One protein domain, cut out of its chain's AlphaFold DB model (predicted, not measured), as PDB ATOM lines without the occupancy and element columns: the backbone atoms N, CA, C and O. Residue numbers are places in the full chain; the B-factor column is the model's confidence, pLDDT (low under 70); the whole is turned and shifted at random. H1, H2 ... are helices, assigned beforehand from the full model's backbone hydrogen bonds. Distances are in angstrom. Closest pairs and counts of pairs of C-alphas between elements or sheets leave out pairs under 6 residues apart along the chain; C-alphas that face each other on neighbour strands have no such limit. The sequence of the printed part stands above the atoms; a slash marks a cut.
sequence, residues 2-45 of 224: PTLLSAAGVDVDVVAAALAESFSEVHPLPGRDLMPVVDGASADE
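Overview. This is residues 2 to 45 of the 224 residues of the protein "Hydrolase" of Mycobacterium tuberculosis variant bovis BCG (UniProt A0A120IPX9). Three short helices are strung out along the longest axis of an open, flat shape, with H1 between H2 and H3, and a long link runs back from the far end of H2, past H1, to H3. Residues 19 to 25 stick out at the H2 end, and residues 39 to 45 trail off beyond H3. The printed part has 44 residues with three named helices in the order H1, H2, H3 and no named strand; its class is all helix, though under half of the residues, 19, are in named elements. It is loose, with a radius of gyration of the C-alphas of 12.7 A and spans of 38 by 21 by 11 A.

Arrangement. Start at H1, residues 2 to 7, and go on through a tight link to H2, residues 12 to 20. These two are close but not clearly touching; their closest C-alphas, those of Leu 5 and Val 12, are 7.3 A apart. Their lines stand at a steep tilt of 64 degrees, opposite ways. Next look at H3, residues 35 to 38, which only just touches H1, with 3 pairs of C-alphas within 8 A; the closest, those of Thr 3 and Met 35, are 5.8 A apart. H2 and H3 are apart. In H1 and H2 every O i to N i+4 pair is within hydrogen-bond range; H3 is too short for such a pair, and its one O i to N i+3 pair is within range.

Along the chain. Find C-alpha 2 at (42.043, -22.069, 92.127), where H1 begins; it runs 8.6 A to C-alpha 7. H2 runs 12.0 A from C-alpha 12 to C-alpha 20 at (55.874, -12.784, 97.984). H3 runs 4.8 A from C-alpha 35 and ends at C-alpha 38, at (30.405, -27.667, 91.905).

Size, cuts and confidence. Look for the two C-alphas farthest apart at Ser 22 and Ser 42, 38.2 A from each other. The link from H2 to H3, residues 21 to 34, is long. The printed part has no cut, its mean pLDDT is 94.4, and no printed residue is under 70.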
ATOM      1  N   PRO A   2      42.789 -22.860  91.134       94.88
ATOM      2  CA  PRO A   2      42.043 -22.069  92.127       94.88
ATOM      3  C   PRO A   2      40.888 -22.832  92.795       94.88
ATOM      4  O   PRO A   2      40.741 -22.786  94.007       94.88
ATOM      5  N   THR A   3      40.152 -23.643  92.026       96.06
ATOM      6  CA  THR A   3      39.106 -24.540  92.548       96.06
ATOM      7  C   THR A   3      39.593 -25.496  93.637       96.06
ATOM      8  O   THR A   3      38.911 -25.691  94.632       96.06
ATOM      9  N   LEU A   4      40.775 -26.098  93.468       96.69
ATOM     10  CA  LEU A   4      41.315 -27.049  94.444       96.69
ATOM     11  C   LEU A   4      41.787 -26.342  95.718       96.69
ATOM     12  O   LEU A   4      41.647 -26.899  96.799       96.69
ATOM     13  N   LEU A   5      42.330 -25.126  95.592       96.56
ATOM     14  CA  LEU A   5      42.709 -24.313  96.750       96.56
ATOM     15  C   LEU A   5      41.478 -23.890  97.556       96.56
ATOM     16  O   LEU A   5      41.468 -24.059  98.771       96.56
ATOM     17  N   SER A   6      40.423 -23.441  96.872       95.88
ATOM     18  CA  SER A   6      39.136 -23.111  97.492       95.88
ATOM     19  C   SER A   6      38.522 -24.326  98.195       95.88
ATOM     20  O   SER A   6      38.198 -24.258  99.379       95.88
ATOM     21  N   ALA A   7      38.490 -25.487  97.528       96.88
ATOM     22  CA  ALA A   7      38.020 -26.742  98.122       96.88
ATOM     23  C   ALA A   7      38.811 -27.156  99.379       96.88
ATOM     24  O   ALA A   7      38.264 -27.794 100.276       96.88
ATOM     25  N   ALA A   8      40.096 -26.801  99.449       97.19
ATOM     26  CA  ALA A   8      40.960 -27.054 100.599       97.19
ATOM     27  C   ALA A   8      40.872 -25.969 101.694       97.19
ATOM     28  O   ALA A   8      41.575 -26.073 102.699       97.19
ATOM     29  N   GLY A   9      40.041 -24.935 101.517       96.38
ATOM     30  CA  GLY A   9      39.915 -23.814 102.452       96.38
ATOM     31  C   GLY A   9      41.136 -22.890 102.479       96.38
ATOM     32  O   GLY A   9      41.389 -22.238 103.490       96.38
ATOM     33  N   VAL A  10      41.922 -22.861 101.399       96.88
ATOM     34  CA  VAL A  10      43.114 -22.016 101.289       96.88
ATOM     35  C   VAL A  10      42.725 -20.627 100.797       96.88
ATOM     36  O   VAL A  10      42.216 -20.473  99.687       96.88
ATOM     37  N   ASP A  11      43.041 -19.611 101.598       94.88
ATOM     38  CA  ASP A  11      42.965 -18.212 101.184       94.88
ATOM     39  C   ASP A  11      44.158 -17.877 100.273       94.88
ATOM     40  O   ASP A  11      45.312 -17.808 100.709       94.88
ATOM     41  N   VAL A  12      43.869 -17.730  98.980       94.31
ATOM     42  CA  VAL A  12      44.876 -17.495  97.939       94.31
ATOM     43  C   VAL A  12      45.611 -16.178  98.160       94.31
ATOM     44  O   VAL A  12      46.822 -16.141  97.949       94.31
ATOM     45  N   ASP A  13      44.921 -15.127  98.598       93.56
ATOM     46  CA  ASP A  13      45.514 -13.798  98.744       93.56
ATOM     47  C   ASP A  13      46.471 -13.767  99.938       93.56
ATOM     48  O   ASP A  13      47.591 -13.257  99.833       93.56
ATOM     49  N   VAL A  14      46.085 -14.403 101.050       95.88
ATOM     50  CA  VAL A  14      46.953 -14.558 102.229       95.88
ATOM     51  C   VAL A  14      48.198 -15.380 101.892       95.88
ATOM     52  O   VAL A  14      49.315 -14.988 102.241       95.88
ATOM     53  N   VAL A  15      48.036 -16.508 101.193       95.38
ATOM     54  CA  VAL A  15      49.174 -17.356 100.805       95.38
ATOM     55  C   VAL A  15      50.073 -16.651  99.789       95.38
ATOM     56  O   VAL A  15      51.295 -16.732  99.909       95.38
ATOM     57  N   ALA A  16      49.506 -15.935  98.817       94.44
ATOM     58  CA  ALA A  16      50.277 -15.164  97.846       94.44
ATOM     59  C   ALA A  16      51.107 -14.066  98.530       94.44
ATOM     60  O   ALA A  16      52.289 -13.926  98.214       94.44
ATOM     61  N   ALA A  17      50.536 -13.346  99.503       95.38
ATOM     62  CA  ALA A  17      51.256 -12.335 100.276       95.38
ATOM     63  C   ALA A  17      52.447 -12.936 101.042       95.38
ATOM     64  O   ALA A  17      53.553 -12.404 100.964       95.38
ATOM     65  N   ALA A  18      52.252 -14.080 101.707       96.81
ATOM     66  CA  ALA A  18      53.328 -14.774 102.414       96.81
ATOM     67  C   ALA A  18      54.420 -15.299 101.460       96.81
ATOM     68  O   ALA A  18      55.613 -15.197 101.747       96.81
ATOM     69  N   LEU A  19      54.043 -15.845 100.297       96.12
ATOM     70  CA  LEU A  19      55.008 -16.296  99.288       96.12
ATOM     71  C   LEU A  19      55.817 -15.126  98.719       96.12
ATOM     72  O   LEU A  19      57.015 -15.278  98.483       96.12
ATOM     73  N   ALA A  20      55.203 -13.958  98.536       94.81
ATOM     74  CA  ALA A  20      55.874 -12.784  97.984       94.81
ATOM     75  C   ALA A  20      57.034 -12.275  98.865       94.81
ATOM     76  O   ALA A  20      57.911 -11.573  98.366       94.81
ATOM     77  N   GLU A  21      57.101 -12.667 100.143       96.31
ATOM     78  CA  GLU A  21      58.237 -12.359 101.026       96.31
ATOM     79  C   GLU A  21      59.534 -13.081 100.617       96.31
ATOM     80  O   GLU A  21      60.630 -12.608 100.920       96.31
ATOM     81  N   SER A  22      59.432 -14.227  99.932       96.38
ATOM     82  CA  SER A  22      60.582 -15.082  99.584       96.38
ATOM     83  C   SER A  22      60.682 -15.447  98.100       96.38
ATOM     84  O   SER A  22      61.750 -15.861  97.643       96.38
ATOM     85  N   PHE A  23      59.612 -15.256  97.328       93.69
ATOM     86  CA  PHE A  23      59.557 -15.531  95.897       93.69
ATOM     87  C   PHE A  23      59.326 -14.242  95.110       93.69
ATOM     88  O   PHE A  23      58.406 -13.480  95.384       93.69
ATOM     89  N   SER A  24      60.136 -14.025  94.075       90.38
ATOM     90  CA  SER A  24      60.043 -12.833  93.226       90.38
ATOM     91  C   SER A  24      58.947 -12.909  92.159       90.38
ATOM     92  O   SER A  24      58.546 -11.878  91.638       90.38
ATOM     93  N   GLU A  25      58.450 -14.102  91.823       92.12
ATOM     94  CA  GLU A  25      57.496 -14.336  90.723       92.12
ATOM     95  C   GLU A  25      56.159 -14.886  91.229       92.12
ATOM     96  O   GLU A  25      55.654 -15.896  90.739       92.12
ATOM     97  N   VAL A  26      55.595 -14.232  92.246       93.06
ATOM     98  CA  VAL A  26      54.220 -14.494  92.682       93.06
ATOM     99  C   VAL A  26      53.270 -13.668  91.819       93.06
ATOM    100  O   VAL A  26      53.369 -12.443  91.781       93.06
ATOM    101  N   HIS A  27      52.358 -14.354  91.131       91.75
ATOM    102  CA  HIS A  27      51.373 -13.773  90.218       91.75
ATOM    103  C   HIS A  27      49.967 -14.277  90.554       91.75
ATOM    104  O   HIS A  27      49.841 -15.376  91.109       91.75
ATOM    105  N   PRO A  28      48.905 -13.537  90.179       90.19
ATOM    106  CA  PRO A  28      47.544 -14.050  90.232       90.19
ATOM    107  C   PRO A  28      47.431 -15.393  89.511       90.19
ATOM    108  O   PRO A  28      48.017 -15.614  88.448       90.19
ATOM    109  N   LEU A  29      46.674 -16.308  90.105       90.31
ATOM    110  CA  LEU A  29      46.556 -17.659  89.581       90.31
ATOM    111  C   LEU A  29      45.755 -17.671  88.277       90.31
ATOM    112  O   LEU A  29      44.684 -17.067  88.221       90.31
ATOM    113  N   PRO A  30      46.199 -18.411  87.245       88.44
ATOM    114  CA  PRO A  30      45.413 -18.546  86.034       88.44
ATOM    115  C   PRO A  30      44.130 -19.341  86.309       88.44
ATOM    116  O   PRO A  30      44.129 -20.376  86.989       88.44
ATOM    117  N   GLY A  31      43.034 -18.880  85.712       89.19
ATOM    118  CA  GLY A  31      41.711 -19.480  85.857       89.19
ATOM    119  C   GLY A  31      40.909 -18.881  87.010       89.19
ATOM    120  O   GLY A  31      41.166 -17.769  87.453       89.19
ATOM    121  N   ARG A  32      39.890 -19.611  87.468       90.50
ATOM    122  CA  ARG A  32      38.986 -19.159  88.530       90.50
ATOM    123  C   ARG A  32      38.572 -20.302  89.437       90.50
ATOM    124  O   ARG A  32      38.703 -21.471  89.065       90.50
ATOM    125  N   ASP A  33      38.051 -19.951  90.603       94.75
ATOM    126  CA  ASP A  33      37.361 -20.906  91.450       94.75
ATOM    127  C   ASP A  33      36.064 -21.380  90.772       94.75
ATOM    128  O   ASP A  33      35.307 -20.595  90.197       94.75
ATOM    129  N   LEU A  34      35.845 -22.692  90.804       95.88
ATOM    130  CA  LEU A  34      34.654 -23.346  90.264       95.88
ATOM    131  C   LEU A  34      33.844 -24.046  91.357       95.88
ATOM    132  O   LEU A  34      32.830 -24.649  91.023       95.88
ATOM    133  N   MET A  35      34.238 -23.939  92.633       96.69
ATOM    134  CA  MET A  35      33.471 -24.459  93.764       96.69
ATOM    135  C   MET A  35      32.013 -23.997  93.737       96.69
ATOM    136  O   MET A  35      31.159 -24.868  93.825       96.69
ATOM    137  N   PRO A  36      31.677 -22.723  93.434       96.00
ATOM    138  CA  PRO A  36      30.274 -22.331  93.304       96.00
ATOM    139  C   PRO A  36      29.493 -23.165  92.278       96.00
ATOM    140  O   PRO A  36      28.338 -23.499  92.511       96.00
ATOM    141  N   VAL A  37      30.120 -23.533  91.153       96.19
ATOM    142  CA  VAL A  37      29.492 -24.379  90.122       96.19
ATOM    143  C   VAL A  37      29.387 -25.829  90.595       96.19
ATOM    144  O   VAL A  37      28.368 -26.474  90.371       96.19
ATOM    145  N   VAL A  38      30.422 -26.337  91.271       95.88
ATOM    146  CA  VAL A  38      30.405 -27.667  91.905       95.88
ATOM    147  C   VAL A  38      29.286 -27.758  92.952       95.88
ATOM    148  O   VAL A  38      28.616 -28.785  93.032       95.88
ATOM    149  N   ASP A  39      29.025 -26.666  93.670       96.44
ATOM    150  CA  ASP A  39      27.974 -26.534  94.684       96.44
ATOM    151  C   ASP A  39      26.579 -26.248  94.085       96.44
ATOM    152  O   ASP A  39      25.600 -26.093  94.817       96.44
ATOM    153  N   GLY A  40      26.461 -26.213  92.752       96.56
ATOM    154  CA  GLY A  40      25.187 -26.144  92.031       96.56
ATOM    155  C   GLY A  40      24.801 -24.770  91.476       96.56
ATOM    156  O   GLY A  40      23.709 -24.637  90.922       96.56
ATOM    157  N   ALA A  41      25.657 -23.749  91.579       96.50
ATOM    158  CA  ALA A  41      25.436 -22.482  90.883       96.50
ATOM    159  C   ALA A  41      25.614 -22.637  89.363       96.50
ATOM    160  O   ALA A  41      26.351 -23.498  88.876       96.50
ATOM    161  N   SER A  42      24.966 -21.764  88.592       95.38
ATOM    162  CA  SER A  42      25.114 -21.744  87.136       95.38
ATOM    163  C   SER A  42      26.550 -21.419  86.719       95.38
ATOM    164  O   SER A  42      27.215 -20.555  87.298       95.38
ATOM    165  N   ALA A  43      27.025 -22.105  85.677       92.00
ATOM    166  CA  ALA A  43      28.278 -21.752  85.031       92.00
ATOM    167  C   ALA A  43      28.146 -20.408  84.301       92.00
ATOM    168  O   ALA A  43      27.075 -20.027  83.839       92.00
ATOM    169  N   ASP A  44      29.266 -19.703  84.193       91.75
ATOM    170  CA  ASP A  44      29.350 -18.475  83.411       91.75
ATOM    171  C   ASP A  44      29.612 -18.836  81.948       91.75
ATOM    172  O   ASP A  44      30.720 -19.247  81.590       91.75
ATOM    173  N   GLU A  45      28.571 -18.724  81.126       88.69
ATOM    174  CA  GLU A  45      28.627 -19.019  79.694       88.69
ATOM    175  C   GLU A  45      29.259 -17.897  78.859       88.69
ATOM    176  O   GLU A  45      29.654 -18.146  77.720       88.69
TER     177      GLU A  45